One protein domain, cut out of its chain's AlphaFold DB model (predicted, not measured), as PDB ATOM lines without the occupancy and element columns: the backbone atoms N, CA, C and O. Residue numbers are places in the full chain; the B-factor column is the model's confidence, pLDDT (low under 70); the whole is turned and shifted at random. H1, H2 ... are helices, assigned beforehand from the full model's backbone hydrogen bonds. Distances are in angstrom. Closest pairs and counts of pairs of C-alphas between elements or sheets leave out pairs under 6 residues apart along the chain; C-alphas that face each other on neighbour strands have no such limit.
ATOM      1  N   ASP A 116     -44.134 -32.233  30.552       79.50
ATOM      2  CA  ASP A 116     -42.888 -31.951  29.815       79.50
ATOM      3  C   ASP A 116     -42.887 -32.662  28.447       79.50
ATOM      4  O   ASP A 116     -42.629 -32.049  27.411       79.50
ATOM      5  N   ASP A 117     -43.338 -33.920  28.424       84.56
ATOM      6  CA  ASP A 117     -43.455 -34.745  27.213       84.56
ATOM      7  C   ASP A 117     -44.467 -34.187  26.189       84.56
ATOM      8  O   ASP A 117     -44.447 -34.550  25.012       84.56
ATOM      9  N   SER A 118     -45.350 -33.267  26.606       88.94
ATOM     10  CA  SER A 118     -46.364 -32.683  25.718       88.94
ATOM     11  C   SER A 118     -45.748 -31.817  24.618       88.94
ATOM     12  O   SER A 118     -46.350 -31.682  23.553       88.94
ATOM     13  N   PHE A 119     -44.554 -31.251  24.837       92.12
ATOM     14  CA  PHE A 119     -43.872 -30.488  23.792       92.12
ATOM     15  C   PHE A 119     -43.474 -31.382  22.618       92.12
ATOM     16  O   PHE A 119     -43.714 -31.025  21.468       92.12
ATOM     17  N   ASP A 120     -42.902 -32.556  22.892       91.44
ATOM     18  CA  ASP A 120     -42.468 -33.486  21.847       91.44
ATOM     19  C   ASP A 120     -43.651 -34.043  21.050       91.44
ATOM     20  O   ASP A 120     -43.581 -34.184  19.825       91.44
ATOM     21  N   ASP A 121     -44.782 -34.266  21.716       89.38
ATOM     22  CA  ASP A 121     -46.038 -34.600  21.051       89.38
ATOM     23  C   ASP A 121     -46.522 -33.472  20.129       89.38
ATOM     24  O   ASP A 121     -46.969 -33.738  19.012       89.38
ATOM     25  N   TRP A 122     -46.397 -32.210  20.544       88.06
ATOM     26  CA  TRP A 122     -46.816 -31.067  19.729       88.06
ATOM     27  C   TRP A 122     -45.869 -30.786  18.563       88.06
ATOM     28  O   TRP A 122     -46.326 -30.534  17.448       88.06
ATOM     29  N   ALA A 123     -44.561 -30.823  18.809       90.00
ATOM     30  CA  ALA A 123     -43.541 -30.495  17.823       90.00
ATOM     31  C   ALA A 123     -43.304 -31.640  16.825       90.00
ATOM     32  O   ALA A 123     -43.039 -31.389  15.648       90.00
ATOM     33  N   PHE A 124     -43.408 -32.896  17.270       89.62
ATOM     34  CA  PHE A 124     -42.966 -34.054  16.487       89.62
ATOM     35  C   PHE A 124     -43.938 -35.242  16.465       89.62
ATOM     36  O   PHE A 124     -43.729 -36.191  15.695       89.62
ATOM     37  N   GLY A 125     -44.987 -35.221  17.291       87.06
ATOM     38  CA  GLY A 125     -45.969 -36.299  17.390       87.06
ATOM     39  C   GLY A 125     -45.440 -37.567  18.065       87.06
ATOM     40  O   GLY A 125     -45.705 -38.656  17.546       87.06
ATOM     41  N   GLY A 126     -44.652 -37.444  19.142       88.19
ATOM     42  CA  GLY A 126     -44.243 -38.568  20.000       88.19
ATOM     43  C   GLY A 126     -42.809 -38.492  20.538       88.19
ATOM     44  O   GLY A 126     -41.979 -37.753  20.010       88.19
ATOM     45  N   GLY A 127     -42.485 -39.345  21.519       81.19
ATOM     46  CA  GLY A 127     -41.195 -39.357  22.237       81.19
ATOM     47  C   GLY A 127     -39.928 -39.568  21.385       81.19
ATOM     48  O   GLY A 127     -38.905 -38.950  21.649       81.19
ATOM     49  N   ASP A 128     -39.982 -40.346  20.296       88.00
ATOM     50  CA  ASP A 128     -38.839 -40.478  19.356       88.00
ATOM     51  C   ASP A 128     -38.792 -39.356  18.300       88.00
ATOM     52  O   ASP A 128     -38.092 -39.441  17.281       88.00
ATOM     53  N   GLY A 129     -39.631 -38.341  18.471       89.50
ATOM     54  CA  GLY A 129     -39.980 -37.387  17.441       89.50
ATOM     55  C   GLY A 129     -38.801 -36.551  16.957       89.50
ATOM     56  O   GLY A 129     -38.591 -36.449  15.747       89.50
ATOM     57  N   LEU A 130     -37.976 -36.037  17.874       91.19
ATOM     58  CA  LEU A 130     -36.815 -35.213  17.528       91.19
ATOM     59  C   LEU A 130     -35.777 -35.986  16.701       91.19
ATOM     60  O   LEU A 130     -35.241 -35.458  15.725       91.19
ATOM     61  N   ALA A 131     -35.490 -37.238  17.064       93.38
ATOM     62  CA  ALA A 131     -34.532 -38.070  16.337       93.38
ATOM     63  C   ALA A 131     -35.024 -38.364  14.910       93.38
ATOM     64  O   ALA A 131     -34.289 -38.150  13.945       93.38
ATOM     65  N   LYS A 132     -36.298 -38.755  14.771       92.81
ATOM     66  CA  LYS A 132     -36.943 -38.990  13.467       92.81
ATOM     67  C   LYS A 132     -37.004 -37.718  12.622       92.81
ATOM     68  O   LYS A 132     -36.801 -37.770  11.409       92.81
ATOM     69  N   PHE A 133     -37.246 -36.572  13.254       93.44
ATOM     70  CA  PHE A 133     -37.260 -35.278  12.586       93.44
ATOM     71  C   PHE A 133     -35.869 -34.887  12.072       93.44
ATOM     72  O   PHE A 133     -35.730 -34.503  10.912       93.44
ATOM     73  N   ARG A 134     -34.814 -35.070  12.877       95.88
ATOM     74  CA  ARG A 134     -33.421 -34.878  12.434       95.88
ATOM     75  C   ARG A 134     -33.080 -35.765  11.239       95.88
ATOM     76  O   ARG A 134     -32.591 -35.263  10.230       95.88
ATOM     77  N   GLU A 135     -33.417 -37.050  11.311       95.81
ATOM     78  CA  GLU A 135     -33.215 -37.993  10.207       95.81
ATOM     79  C   GLU A 135     -33.977 -37.567   8.938       95.81
ATOM     80  O   GLU A 135     -33.475 -37.689   7.819       95.81
ATOM     81  N   GLN A 136     -35.197 -37.048   9.083       93.81
ATOM     82  CA  GLN A 136     -35.968 -36.506   7.966       93.81
ATOM     83  C   GLN A 136     -35.272 -35.296   7.326       93.81
ATOM     84  O   GLN A 136     -35.180 -35.230   6.100       93.81
ATOM     85  N   LEU A 137     -34.750 -34.361   8.125       95.81
ATOM     86  CA  LEU A 137     -34.010 -33.202   7.617       95.81
ATOM     87  C   LEU A 137     -32.726 -33.614   6.880       95.81
ATOM     88  O   LEU A 137     -32.436 -33.077   5.808       95.81
ATOM     89  N   ASP A 138     -31.993 -34.600   7.398       97.31
ATOM     90  CA  ASP A 138     -30.805 -35.146   6.733       97.31
ATOM     91  C   ASP A 138     -31.159 -35.823   5.397       97.31
ATOM     92  O   ASP A 138     -30.479 -35.611   4.387       97.31
ATOM     93  N   ARG A 139     -32.268 -36.573   5.339       96.00
ATOM     94  CA  ARG A 139     -32.777 -37.156   4.084       96.00
ATOM     95  C   ARG A 139     -33.156 -36.085   3.061       96.00
ATOM     96  O   ARG A 139     -32.837 -36.237   1.879       96.00
ATOM     97  N   LEU A 140     -33.784 -34.990   3.498       95.50
ATOM     98  CA  LEU A 140     -34.085 -33.845   2.633       95.50
ATOM     99  C   LEU A 140     -32.806 -33.203   2.082       95.50
ATOM    100  O   LEU A 140     -32.751 -32.871   0.898       95.50
ATOM    101  N   LEU A 141     -31.763 -33.066   2.907       97.25
ATOM    102  CA  LEU A 141     -30.471 -32.542   2.467       97.25
ATOM    103  C   LEU A 141     -29.823 -33.439   1.407       97.25
ATOM    104  O   LEU A 141     -29.389 -32.941   0.368       97.25
ATOM    105  N   GLU A 142     -29.772 -34.752   1.627       97.44
ATOM    106  CA  GLU A 142     -29.196 -35.676   0.642       97.44
ATOM    107  C   GLU A 142     -30.024 -35.753  -0.651       97.44
ATOM    108  O   GLU A 142     -29.448 -35.849  -1.736       97.44
ATOM    109  N   SER A 143     -31.359 -35.651  -0.582       96.19
ATOM    110  CA  SER A 143     -32.201 -35.493  -1.780       96.19
ATOM    111  C   SER A 143     -31.812 -34.241  -2.558       96.19
ATOM    112  O   SER A 143     -31.512 -34.312  -3.750       96.19
ATOM    113  N   ARG A 144     -31.702 -33.105  -1.862       96.12
ATOM    114  CA  ARG A 144     -31.356 -31.834  -2.493       96.12
ATOM    115  C   ARG A 144     -29.951 -31.837  -3.097       96.12
ATOM    116  O   ARG A 144     -29.743 -31.269  -4.166       96.12
ATOM    117  N   LEU A 145     -28.984 -32.480  -2.442       96.69
ATOM    118  CA  LEU A 145     -27.633 -32.654  -2.981       96.69
ATOM    119  C   LEU A 145     -27.638 -33.477  -4.272       96.69
ATOM    120  O   LEU A 145     -26.975 -33.076  -5.224       96.69
ATOM    121  N   ARG A 146     -28.401 -34.580  -4.323       96.50
ATOM    122  CA  ARG A 146     -28.539 -35.413  -5.531       96.50
ATOM    123  C   ARG A 146     -29.169 -34.647  -6.695       96.50
ATOM    124  O   ARG A 146     -28.679 -34.745  -7.813       96.50
ATOM    125  N   GLU A 147     -30.203 -33.849  -6.435       94.75
ATOM    126  CA  GLU A 147     -30.817 -32.987  -7.458       94.75
ATOM    127  C   GLU A 147     -29.804 -32.002  -8.057       94.75
ATOM    128  O   GLU A 147     -29.697 -31.869  -9.274       94.75
ATOM    129  N   VAL A 148     -29.033 -31.318  -7.208       94.38
ATOM    130  CA  VAL A 148     -28.009 -30.366  -7.662       94.38
ATOM    131  C   VAL A 148     -26.885 -31.076  -8.419       94.38
ATOM    132  O   VAL A 148     -26.427 -30.581  -9.445       94.38
ATOM    133  N   GLU A 149     -26.439 -32.231  -7.936       94.31
ATOM    134  CA  GLU A 149     -25.411 -33.040  -8.592       94.31
ATOM    135  C   GLU A 149     -25.835 -33.478  -9.996       94.31
ATOM    136  O   GLU A 149     -25.050 -33.327 -10.932       94.31
ATOM    137  N   ALA A 150     -27.087 -33.913 -10.165       91.94
ATOM    138  CA  ALA A 150     -27.642 -34.279 -11.464       91.94
ATOM    139  C   ALA A 150     -27.706 -33.093 -12.445       91.94
ATOM    140  O   ALA A 150     -27.524 -33.280 -13.646       91.94
ATOM    141  N   MET A 151     -27.943 -31.873 -11.950       90.94
ATOM    142  CA  MET A 151     -28.026 -30.672 -12.790       90.94
ATOM    143  C   MET A 151     -26.659 -30.083 -13.166       90.94
ATOM    144  O   MET A 151     -26.525 -29.510 -14.244       90.94
ATOM    145  N   PHE A 152     -25.656 -30.189 -12.287       89.81
ATOM    146  CA  PHE A 152     -24.420 -29.405 -12.409       89.81
ATOM    147  C   PHE A 152     -23.113 -30.207 -12.351       89.81
ATOM    148  O   PHE A 152     -22.050 -29.596 -12.449       89.81
ATOM    149  N   ALA A 153     -23.163 -31.536 -12.193       91.44
ATOM    150  CA  ALA A 153     -21.986 -32.408 -12.081       91.44
ATOM    151  C   ALA A 153     -20.973 -31.904 -11.029       91.44
ATOM    152  O   ALA A 153     -19.841 -31.528 -11.341       91.44
ATOM    153  N   LEU A 154     -21.411 -31.854  -9.767       92.31
ATOM    154  CA  LEU A 154     -20.599 -31.357  -8.654       92.31
ATOM    155  C   LEU A 154     -19.319 -32.184  -8.466       92.31
ATOM    156  O   LEU A 154     -19.364 -33.410  -8.452       92.31
ATOM    157  N   SER A 155     -18.191 -31.520  -8.201       94.31
ATOM    158  CA  SER A 155     -17.006 -32.212  -7.683       94.31
ATOM    159  C   SER A 155     -17.178 -32.600  -6.210       94.31
ATOM    160  O   SER A 155     -17.955 -31.984  -5.475       94.31
ATOM    161  N   ASP A 156     -16.384 -33.554  -5.717       96.31
ATOM    162  CA  ASP A 156     -16.436 -33.969  -4.308       96.31
ATOM    163  C   ASP A 156     -16.226 -32.801  -3.332       96.31
ATOM    164  O   ASP A 156     -16.873 -32.712  -2.285       96.31
ATOM    165  N   ALA A 157     -15.326 -31.873  -3.672       95.56
ATOM    166  CA  ALA A 157     -15.066 -30.687  -2.862       95.56
ATOM    167  C   ALA A 157     -16.288 -29.754  -2.813       95.56
ATOM    168  O   ALA A 157     -16.645 -29.244  -1.748       95.56
ATOM    169  N   GLN A 158     -16.959 -29.573  -3.951       95.31
ATOM    170  CA  GLN A 158     -18.186 -28.791  -4.067       95.31
ATOM    171  C   GLN A 158     -19.341 -29.442  -3.289       95.31
ATOM    172  O   GLN A 158     -20.001 -28.768  -2.492       95.31
ATOM    173  N   ARG A 159     -19.529 -30.761  -3.431       97.12
ATOM    174  CA  ARG A 159     -20.532 -31.535  -2.682       97.12
ATOM    175  C   ARG A 159     -20.325 -31.417  -1.174       97.12
ATOM    176  O   ARG A 159     -21.276 -31.123  -0.451       97.12
ATOM    177  N   ARG A 160     -19.087 -31.586  -0.684       97.81
ATOM    178  CA  ARG A 160     -18.755 -31.429   0.747       97.81
ATOM    179  C   ARG A 160     -19.120 -30.041   1.270       97.81
ATOM    180  O   ARG A 160     -19.692 -29.928   2.354       97.81
ATOM    181  N   LYS A 161     -18.839 -28.991   0.493       97.69
ATOM    182  CA  LYS A 161     -19.150 -27.606   0.866       97.69
ATOM    183  C   LYS A 161     -20.658 -27.349   0.947       97.69
ATOM    184  O   LYS A 161     -21.117 -26.765   1.927       97.69
ATOM    185  N   LEU A 162     -21.431 -27.824  -0.033       97.44
ATOM    186  CA  LEU A 162     -22.895 -27.726  -0.012       97.44
ATOM    187  C   LEU A 162     -23.507 -28.522   1.139       97.44
ATOM    188  O   LEU A 162     -24.390 -28.012   1.826       97.44
ATOM    189  N   ARG A 163     -23.000 -29.732   1.408       98.38
ATOM    190  CA  ARG A 163     -23.430 -30.539   2.555       98.38
ATOM    191  C   ARG A 163     -23.204 -29.796   3.870       98.38
ATOM    192  O   ARG A 163     -24.103 -29.760   4.700       98.38
ATOM    193  N   LEU A 164     -22.040 -29.170   4.055       98.50
ATOM    194  CA  LEU A 164     -21.752 -28.388   5.261       98.50
ATOM    195  C   LEU A 164     -22.703 -27.188   5.405       98.50
ATOM    196  O   LEU A 164     -23.241 -26.959   6.486       98.50
ATOM    197  N   ALA A 165     -22.956 -26.460   4.315       97.88
ATOM    198  CA  ALA A 165     -23.900 -25.345   4.315       97.88
ATOM    199  C   ALA A 165     -25.332 -25.798   4.656       97.88
ATOM    200  O   ALA A 165     -25.994 -25.168   5.477       97.88
ATOM    201  N   GLY A 166     -25.778 -26.920   4.082       97.44
ATOM    202  CA  GLY A 166     -27.077 -27.520   4.383       97.44
ATOM    203  C   GLY A 166     -27.195 -28.005   5.828       97.44
ATOM    204  O   GLY A 166     -28.206 -27.742   6.470       97.44
ATOM    205  N   LYS A 167     -26.141 -28.610   6.392       98.38
ATOM    206  CA  LYS A 167     -26.091 -28.947   7.826       98.38
ATOM    207  C   LYS A 167     -26.207 -27.707   8.715       98.38
ATOM    208  O   LYS A 167     -26.856 -27.767   9.754       98.38
ATOM    209  N   GLY A 168     -25.628 -26.580   8.299       98.00
ATOM    210  CA  GLY A 168     -25.814 -25.297   8.978       98.00
ATOM    211  C   GLY A 168     -27.266 -24.803   8.945       98.00
ATOM    212  O   GLY A 168     -27.762 -24.303   9.951       98.00
ATOM    213  N   ASP A 169     -27.968 -24.974   7.822       97.44
ATOM    214  CA  ASP A 169     -29.398 -24.650   7.725       97.44
ATOM    215  C   ASP A 169     -30.261 -25.564   8.615       97.44
ATOM    216  O   ASP A 169     -31.147 -25.068   9.309       97.44
ATOM    217  N   ILE A 170     -29.968 -26.872   8.654       96.56
ATOM    218  CA  ILE A 170     -30.616 -27.835   9.565       96.56
ATOM    219  C   ILE A 170     -30.401 -27.422  11.020       96.56
ATOM    220  O   ILE A 170     -31.359 -27.357  11.788       96.56
ATOM    221  N   ARG A 171     -29.157 -27.105  11.397       97.50
ATOM    222  CA  ARG A 171     -28.817 -26.708  12.765       97.50
ATOM    223  C   ARG A 171     -29.642 -25.506  13.223       97.50
ATOM    224  O   ARG A 171     -30.220 -25.579  14.293       97.50
ATOM    225  N   ARG A 172     -29.794 -24.480  12.380       96.31
ATOM    226  CA  ARG A 172     -30.619 -23.300  12.695       96.31
ATOM    227  C   ARG A 172     -32.082 -23.633  12.965       96.31
ATOM    228  O   ARG A 172     -32.693 -22.993  13.804       96.31
ATOM    229  N   VAL A 173     -32.662 -24.592  12.243       95.62
ATOM    230  CA  VAL A 173     -34.041 -25.031  12.519       95.62
ATOM    231  C   VAL A 173     -34.120 -25.759  13.852       95.62
ATOM    232  O   VAL A 173     -35.057 -25.535  14.605       95.62
ATOM    233  N   LEU A 174     -33.138 -26.609  14.152       96.12
ATOM    234  CA  LEU A 174     -33.076 -27.296  15.438       96.12
ATOM    235  C   LEU A 174     -32.857 -26.318  16.599       96.12
ATOM    236  O   LEU A 174     -33.448 -26.524  17.648       96.12
ATOM    237  N   ASP A 175     -32.067 -25.262  16.403       96.62
ATOM    238  CA  ASP A 175     -31.880 -24.204  17.401       96.62
ATOM    239  C   ASP A 175     -33.205 -23.464  17.670       96.62
ATOM    240  O   ASP A 175     -33.583 -23.323  18.823       96.62
ATOM    241  N   LEU A 176     -33.977 -23.106  16.632       94.88
ATOM    242  CA  LEU A 176     -35.311 -22.491  16.801       94.88
ATOM    243  C   LEU A 176     -36.296 -23.386  17.570       94.88
ATOM    244  O   LEU A 176     -37.168 -22.902  18.283       94.88
ATOM    245  N   ILE A 177     -36.192 -24.700  17.387       94.94
ATOM    246  CA  ILE A 177     -37.016 -25.679  18.100       94.94
ATOM    247  C   ILE A 177     -36.594 -25.786  19.566       94.94
ATOM    248  O   ILE A 177     -37.451 -25.947  20.428       94.94
ATOM    249  N   GLU A 178     -35.294 -25.715  19.847       95.88
ATOM    250  CA  GLU A 178     -34.775 -25.700  21.216       95.88
ATOM    251  C   GLU A 178     -35.208 -24.422  21.945       95.88
ATOM    252  O   GLU A 178     -35.749 -24.503  23.042       95.88
ATOM    253  N   GLU A 179     -35.096 -23.261  21.291       95.88
ATOM    254  CA  GLU A 179     -35.614 -21.980  21.800       95.88
ATOM    255  C   GLU A 179     -37.121 -22.073  22.110       95.88
ATOM    256  O   GLU A 179     -37.572 -21.669  23.181       95.88
ATOM    257  N   ALA A 180     -37.901 -22.687  21.213       94.94
ATOM    258  CA  ALA A 180     -39.327 -22.925  21.430       94.94
ATOM    259  C   ALA A 180     -39.609 -23.882  22.606       94.94
ATOM    260  O   ALA A 180     -40.642 -23.755  23.265       94.94
ATOM    261  N   ARG A 181     -38.718 -24.841  22.892       95.50
ATOM    262  CA  ARG A 181     -38.836 -25.722  24.064       95.50
ATOM    263  C   ARG A 181     -38.593 -24.950  25.357       95.50
ATOM    264  O   ARG A 181     -39.372 -25.080  26.295       95.50
ATOM    265  N   GLU A 182     -37.562 -24.115  25.397       95.75
ATOM    266  CA  GLU A 182     -37.298 -23.260  26.558       95.75
ATOM    267  C   GLU A 182     -38.474 -22.306  26.830       95.75
ATOM    268  O   GLU A 182     -38.869 -22.097  27.981       95.75
ATOM    269  N   GLU A 183     -39.080 -21.756  25.774       94.44
ATOM    270  CA  GLU A 183     -40.281 -20.929  25.891       94.44
ATOM    271  C   GLU A 183     -41.504 -21.738  26.340       94.44
ATOM    272  O   GLU A 183     -42.291 -21.247  27.153       94.44
ATOM    273  N   PHE A 184     -41.650 -22.987  25.883       94.50
ATOM    274  CA  PHE A 184     -42.700 -23.893  26.350       94.50
ATOM    275  C   PHE A 184     -42.660 -24.031  27.865       94.50
ATOM    276  O   PHE A 184     -43.671 -23.774  28.517       94.50
ATOM    277  N   ASP A 185     -41.497 -24.358  28.426       93.69
ATOM    278  CA  ASP A 185     -41.333 -24.577  29.863       93.69
ATOM    279  C   ASP A 185     -41.736 -23.346  30.687       93.69
ATOM    280  O   ASP A 185     -42.380 -23.475  31.731       93.69
ATOM    281  N   GLN A 186     -41.453 -22.145  30.175       93.38
ATOM    282  CA  GLN A 186     -41.862 -20.879  30.792       93.38
ATOM    283  C   GLN A 186     -43.356 -20.573  30.598       93.38
ATOM    284  O   GLN A 186     -43.990 -19.962  31.463       93.38
ATOM    285  N   ALA A 187     -43.929 -20.971  29.463       93.19
ATOM    286  CA  ALA A 187     -45.307 -20.691  29.081       93.19
ATOM    287  C   ALA A 187     -46.329 -21.652  29.705       93.19
ATOM    288  O   ALA A 187     -47.515 -21.339  29.689       93.19
ATOM    289  N   ARG A 188     -45.922 -22.787  30.291       90.25
ATOM    290  CA  ARG A 188     -46.837 -23.839  30.800       90.25
ATOM    291  C   ARG A 188     -47.946 -23.362  31.739       90.25
ATOM    292  O   ARG A 188     -49.003 -23.987  31.790       90.25
ATOM    293  N   VAL A 189     -47.717 -22.280  32.480       90.75
ATOM    294  CA  VAL A 189     -48.695 -21.704  33.423       90.75
ATOM    295  C   VAL A 189     -49.615 -20.674  32.748       90.75
ATOM    296  O   VAL A 189     -50.695 -20.375  33.256       90.75
ATOM    297  N   ASP A 190     -49.223 -20.148  31.585       91.44
ATOM    298  CA  ASP A 190     -49.941 -19.116  30.838       91.44
ATOM    299  C   ASP A 190     -50.492 -19.664  29.511       91.44
ATOM    300  O   ASP A 190     -49.804 -19.788  28.496       91.44
ATOM    301  N   VAL A 191     -51.801 -19.924  29.506       87.81
ATOM    302  CA  VAL A 191     -52.545 -20.432  28.341       87.81
ATOM    303  C   VAL A 191     -52.376 -19.541  27.107       87.81
ATOM    304  O   VAL A 191     -52.350 -20.043  25.983       87.81
ATOM    305  N   ARG A 192     -52.251 -18.220  27.286       90.50
ATOM    306  CA  ARG A 192     -52.090 -17.299  26.158       90.50
ATOM    307  C   ARG A 192     -50.722 -17.470  25.504       90.50
ATOM    308  O   ARG A 192     -50.658 -17.525  24.278       90.50
ATOM    309  N   ARG A 193     -49.661 -17.596  26.307       93.00
ATOM    310  CA  ARG A 193     -48.302 -17.839  25.804       93.00
ATOM    311  C   ARG A 193     -48.190 -19.191  25.110       93.00
ATOM    312  O   ARG A 193     -47.618 -19.266  24.031       93.00
ATOM    313  N   LEU A 194     -48.832 -20.236  25.642       91.44
ATOM    314  CA  LEU A 194     -48.899 -21.534  24.954       91.44
ATOM    315  C   LEU A 194     -49.544 -21.424  23.562       91.44
ATOM    316  O   LEU A 194     -49.070 -22.043  22.610       91.44
ATOM    317  N   ALA A 195     -50.599 -20.616  23.417       89.56
ATOM    318  CA  ALA A 195     -51.248 -20.386  22.124       89.56
ATOM    319  C   ALA A 195     -50.404 -19.534  21.150       89.56
ATOM    320  O   ALA A 195     -50.602 -19.605  19.934       89.56
ATOM    321  N   GLU A 196     -49.500 -18.691  21.656       92.69
ATOM    322  CA  GLU A 196     -48.500 -17.966  20.859       92.69
ATOM    323  C   GLU A 196     -47.427 -18.936  20.356       92.69
ATOM    324  O   GLU A 196     -47.267 -19.089  19.146       92.69
ATOM    325  N   LEU A 197     -46.846 -19.723  21.258       93.62
ATOM    326  CA  LEU A 197     -45.833 -20.721  20.934       93.62
ATOM    327  C   LEU A 197     -46.304 -21.762  19.906       93.62
ATOM    328  O   LEU A 197     -45.571 -22.136  18.991       93.62
ATOM    329  N   GLN A 198     -47.555 -22.223  20.006       90.62
ATOM    330  CA  GLN A 198     -48.129 -23.135  19.011       90.62
ATOM    331  C   GLN A 198     -48.149 -22.533  17.597       90.62
ATOM    332  O   GLN A 198     -47.987 -23.264  16.616       90.62
ATOM    333  N   ARG A 199     -48.341 -21.213  17.467       91.94
ATOM    334  CA  ARG A 199     -48.264 -20.529  16.169       91.94
ATOM    335  C   ARG A 199     -46.828 -20.480  15.661       91.94
ATOM    336  O   ARG A 199     -46.616 -20.709  14.471       91.94
ATOM    337  N   ASP A 200     -45.859 -20.267  16.540       91.00
ATOM    338  CA  ASP A 200     -44.447 -20.219  16.160       91.00
ATOM    339  C   ASP A 200     -43.934 -21.587  15.697       91.00
ATOM    340  O   ASP A 200     -43.314 -21.688  14.635       91.00
ATOM    341  N   LEU A 201     -44.316 -22.670  16.385       92.00
ATOM    342  CA  LEU A 201     -44.043 -24.040  15.930       92.00
ATOM    343  C   LEU A 201     -44.630 -24.310  14.535       92.00
ATOM    344  O   LEU A 201     -43.977 -24.932  13.693       92.00
ATOM    345  N   LYS A 202     -45.828 -23.786  14.235       89.69
ATOM    346  CA  LYS A 202     -46.431 -23.888  12.894       89.69
ATOM    347  C   LYS A 202     -45.650 -23.123  11.833       89.69
ATOM    348  O   LYS A 202     -45.551 -23.598  10.703       89.69
ATOM    349  N   LEU A 203     -45.081 -21.967  12.168       91.00
ATOM    350  CA  LEU A 203     -44.228 -21.216  11.245       91.00
ATOM    351  C   LEU A 203     -42.913 -21.955  10.960       91.00
ATOM    352  O   LEU A 203     -42.445 -21.945   9.819       91.00
ATOM    353  N   ILE A 204     -42.343 -22.638  11.957       92.25
ATOM    354  CA  ILE A 204     -41.166 -23.502  11.771       92.25
ATOM    355  C   ILE A 204     -41.510 -24.672  10.841       92.25
ATOM    356  O   ILE A 204     -40.788 -24.912   9.869       92.25
ATOM    357  N   GLU A 205     -42.629 -25.359  11.083       90.94
ATOM    358  CA  GLU A 205     -43.123 -26.445  10.225       90.94
ATOM    359  C   GLU A 205     -43.336 -25.962   8.782       90.94
ATOM    360  O   GLU A 205     -42.836 -26.579   7.835       90.94
ATOM    361  N   LEU A 206     -44.005 -24.816   8.612       90.00
ATOM    362  CA  LEU A 206     -44.244 -24.216   7.303       90.00
ATOM    363  C   LEU A 206     -42.922 -23.943   6.585       90.00
ATOM    364  O   LEU A 206     -42.756 -24.359   5.443       90.00
ATOM    365  N   ARG A 207     -41.939 -23.350   7.269       88.38
ATOM    366  CA  ARG A 207     -40.611 -23.074   6.706       88.38
ATOM    367  C   ARG A 207     -39.885 -24.340   6.241       88.38
ATOM    368  O   ARG A 207     -39.197 -24.309   5.220       88.38
ATOM    369  N   VAL A 208     -40.023 -25.446   6.970       91.56
ATOM    370  CA  VAL A 208     -39.462 -26.743   6.562       91.56
ATOM    371  C   VAL A 208     -40.192 -27.274   5.327       91.56
ATOM    372  O   VAL A 208     -39.531 -27.686   4.372       91.56
ATOM    373  N   SER A 209     -41.527 -27.200   5.312       88.31
ATOM    374  CA  SER A 209     -42.371 -27.697   4.216       88.31
ATOM    375  C   SER A 209     -42.242 -26.892   2.919       88.31
ATOM    376  O   SER A 209     -42.208 -27.466   1.832       88.31
ATOM    377  N   GLU A 210     -42.099 -25.568   3.013       89.12
ATOM    378  CA  GLU A 210     -41.891 -24.694   1.862       89.12
ATOM    379  C   GLU A 210     -40.516 -24.935   1.243       89.12
ATOM    380  O   GLU A 210     -40.343 -24.758   0.043       89.12
ATOM    381  N   GLY A 211     -39.543 -25.409   2.016       89.31
ATOM    382  CA  GLY A 211     -38.243 -25.833   1.524       89.31
ATOM    383  C   GLY A 211     -37.116 -25.175   2.300       89.31
ATOM    384  O   GLY A 211     -36.735 -24.032   2.042       89.31
ATOM    385  N   LEU A 212     -36.512 -25.963   3.188       94.44
ATOM    386  CA  LEU A 212     -35.404 -25.556   4.054       94.44
ATOM    387  C   LEU A 212     -34.222 -24.919   3.295       94.44
ATOM    388  O   LEU A 212     -33.559 -24.013   3.800       94.44
ATOM    389  N   PHE A 213     -33.983 -25.361   2.059       96.00
ATOM    390  CA  PHE A 213     -32.818 -24.993   1.252       96.00
ATOM    391  C   PHE A 213     -33.130 -23.966   0.147       96.00
ATOM    392  O   PHE A 213     -32.533 -24.029  -0.925       96.00
ATOM    393  N   ARG A 214     -34.079 -23.041   0.362       91.62
ATOM    394  CA  ARG A 214     -34.480 -21.992  -0.610       91.62
ATOM    395  C   ARG A 214     -33.632 -20.710  -0.525       91.62
ATOM    396  O   ARG A 214     -32.569 -20.699   0.090       91.62
ATOM    397  N   ASP A 215     -34.083 -19.617  -1.145       87.75
ATOM    398  CA  ASP A 215     -33.306 -18.415  -1.506       87.75
ATOM    399  C   ASP A 215     -32.583 -17.685  -0.368       87.75
ATOM    400  O   ASP A 215     -31.676 -16.888  -0.619       87.75
ATOM    401  N   ARG A 216     -32.944 -17.934   0.892       91.12
ATOM    402  CA  ARG A 216     -32.303 -17.304   2.060       91.12
ATOM    403  C   ARG A 216     -31.390 -18.242   2.847       91.12
ATOM    404  O   ARG A 216     -30.701 -17.780   3.758       91.12
ATOM    405  N   SER A 217     -31.352 -19.519   2.482       95.75
ATOM    406  CA  SER A 217     -30.572 -20.540   3.171       95.75
ATOM    407  C   SER A 217     -29.070 -20.417   2.858       95.75
ATOM    408  O   SER A 217     -28.668 -19.875   1.818       95.75
ATOM    409  N   LEU A 218     -28.216 -20.896   3.766       97.44
ATOM    410  CA  LEU A 218     -26.772 -21.003   3.540       97.44
ATOM    411  C   LEU A 218     -26.470 -21.916   2.358       97.44
ATOM    412  O   LEU A 218     -25.578 -21.590   1.573       97.44
ATOM    413  N   PHE A 219     -27.218 -23.008   2.204       97.12
ATOM    414  CA  PHE A 219     -27.139 -23.898   1.051       97.12
ATOM    415  C   PHE A 219     -27.311 -23.120  -0.259       97.12
ATOM    416  O   PHE A 219     -26.395 -23.113  -1.074       97.12
ATOM    417  N   SER A 220     -28.406 -22.371  -0.435       95.69
ATOM    418  CA  SER A 220     -28.648 -21.595  -1.665       95.69
ATOM    419  C   SER A 220     -27.663 -20.450  -1.884       95.69
ATOM    420  O   SER A 220     -27.308 -20.128  -3.018       95.69
ATOM    421  N   LYS A 221     -27.191 -19.801  -0.816       95.94
ATOM    422  CA  LYS A 221     -26.122 -18.791  -0.924       95.94
ATOM    423  C   LYS A 221     -24.805 -19.422  -1.379       95.94
ATOM    424  O   LYS A 221     -24.128 -18.876  -2.244       95.94
ATOM    425  N   THR A 222     -24.468 -20.581  -0.823       96.44
ATOM    426  CA  THR A 222     -23.261 -21.340  -1.168       96.44
ATOM    427  C   THR A 222     -23.336 -21.854  -2.598       96.44
ATOM    428  O   THR A 222     -22.372 -21.699  -3.339       96.44
ATOM    429  N   LEU A 223     -24.500 -22.367  -3.004       94.88
ATOM    430  CA  LEU A 223     -24.798 -22.803  -4.363       94.88
ATOM    431  C   LEU A 223     -24.562 -21.681  -5.377       94.88
ATOM    432  O   LEU A 223     -23.767 -21.846  -6.296       94.88
ATOM    433  N   ARG A 224     -25.172 -20.509  -5.155       92.75
ATOM    434  CA  ARG A 224     -24.994 -19.331  -6.020       92.75
ATOM    435  C   ARG A 224     -23.550 -18.849  -6.086       92.75
ATOM    436  O   ARG A 224     -23.096 -18.465  -7.145       92.75
ATOM    437  N   LYS A 225     -22.813 -18.887  -4.971       92.81
ATOM    438  CA  LYS A 225     -21.397 -18.482  -4.951       92.81
ATOM    439  C   LYS A 225     -20.475 -19.501  -5.636       92.81
ATOM    440  O   LYS A 225     -19.362 -19.154  -6.012       92.81
ATOM    441  N   MET A 226     -20.879 -20.769  -5.700       90.31
ATOM    442  CA  MET A 226     -20.075 -21.837  -6.300       90.31
ATOM    443  C   MET A 226     -20.194 -21.883  -7.815       90.31
ATOM    444  O   MET A 226     -19.210 -22.212  -8.471       90.31
ATOM    445  N   PHE A 227     -21.368 -21.558  -8.346       84.81
ATOM    446  CA  PHE A 227     -21.546 -21.379  -9.775       84.81
ATOM    447  C   PHE A 227     -21.215 -19.938 -10.118       84.81
ATOM    448  O   PHE A 227     -22.030 -19.040  -9.946       84.81
ATOM    449  N   ASP A 228     -19.979 -19.740 -10.567       68.50
ATOM    450  CA  ASP A 228     -19.546 -18.490 -11.182       68.50
ATOM    451  C   ASP A 228     -20.533 -18.124 -12.306       68.50
ATOM    452  O   ASP A 228     -21.038 -19.028 -12.985       68.50
ATOM    453  N   ASP A 229     -20.801 -16.836 -12.545       57.81
ATOM    454  CA  ASP A 229     -21.793 -16.396 -13.549       57.81
ATOM    455  C   ASP A 229     -21.547 -17.052 -14.923       57.81
ATOM    456  O   ASP A 229     -22.476 -17.380 -15.665       57.81
ATOM    457  N   ARG A 230     -20.278 -17.371 -15.211       55.03
ATOM    458  CA  ARG A 230     -19.820 -18.100 -16.399       55.03
ATOM    459  C   ARG A 230     -20.388 -19.520 -16.529       55.03
ATOM    460  O   ARG A 230     -20.698 -19.933 -17.646       55.03
ATOM    461  N   GLN A 231     -20.543 -20.267 -15.433       63.91
ATOM    462  CA  GLN A 231     -21.136 -21.614 -15.443       63.91
ATOM    463  C   GLN A 231     -22.658 -21.568 -15.613       63.91
ATOM    464  O   GLN A 231     -23.204 -22.428 -16.300       63.91
TER     465      GLN A 231
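AT A GLANCE: This is residues 116 to 231 of the 243 residues of an uncharacterized protein of Aquisphaera giovannonii (UniProt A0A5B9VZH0). A long rod of helices is built round one long helix, H3, with the other helices folded alongside it in a loose bundle. H1 and H2 follow one another down one flank of the rod, H3 returns along nearly its full length, and H4 folds back beside the second half of H3, while H5, shifted to one side, packs on its first half. The printed part has 116 residues with five named helices, in the order H1, H2, H3, H4, H5, and no named strand; the class is all helix. The whole is loose, with a radius of gyration of the C-alphas of 17.0 A, and the C-alphas span 57 by 26 by 18 A.

HOW THE PARTS SIT: H1, residues 118 to 124, and H2, residues 129 to 152, touch only at the corner by their link, where the C-alphas of Phe 124 and Leu 130 are the closest at 6.3 A. They run the same way at a shallow tilt of 15 degrees. H3, residues 156 to 187, is the hub, touching three other helices. It touches H2 with residues 159 to 170 alone, the closest C-alphas being those of Leu 141 and Gly 166, 6.4 A apart. H2 and H3 form a helical hairpin, with a shallow tilt of 28 degrees, opposite ways. H1 is close to H3 but not clearly touching, with the C-alphas of Phe 119 and Arg 181 the closest at 6.9 A. H4, residues 191 to 211, forms a second helical hairpin with H3, at a shallow tilt of 13 degrees, opposite ways. H3 touches H4 with residues 173 to 187 alone, and the closest C-alphas are those of Ala 187 and Arg 193, 5.3 A apart. H1 and H4 are close but not clearly touching, with the C-alphas of Ala 123 and Leu 201 the closest at 6.7 A. H5, residues 218 to 226, touches residues 158 to 169 of H3 alone, with the C-alphas of Ala 165 and Phe 219 the closest at 4.8 A. H3 and H5 run opposite ways at a shallow tilt of 21 degrees. H2 is apart from H4 and from H5, H1 is apart from H5, and H4 is apart from H5, which follows it. Each O i to N i+4 pair inside H1, H2, H3 and H5 is within hydrogen-bond range; in H4 it is 16 of 17.

IN THESE COORDINATES: H1 begins at C-alpha 118 (-46.364, -32.683, 25.718) and measures 9.9 A from first to last C-alpha. H2, from Gly 129 to Phe 152, measures 34.6 A. H3, the longest helix with 32 residues, measures 46.1 A and ends at C-alpha 187 (-45.307, -20.691, 29.081). H4, from Val 191 to Gly 211, measures 30.9 A. H5 measures 11.9 A and ends at C-alpha 226 (-20.075, -21.837, -6.300).

THE WHOLE: The two C-alphas farthest apart are those of Val 189 and Arg 230, at 57.7 A. The first and last printed C-alphas, those of Asp 116 and Gln 231, are 51.3 A apart. The printed part has no cut. The links from H1 to H2, H2 to H3 and H3 to H4 are tight, with 4, 3 and 3 residues, and the link from H4 to H5, with 6 residues, is short. The mean pLDDT of the printed part is 92.1, and in this predicted model residues 228 to 231, which follow H5, are under 70.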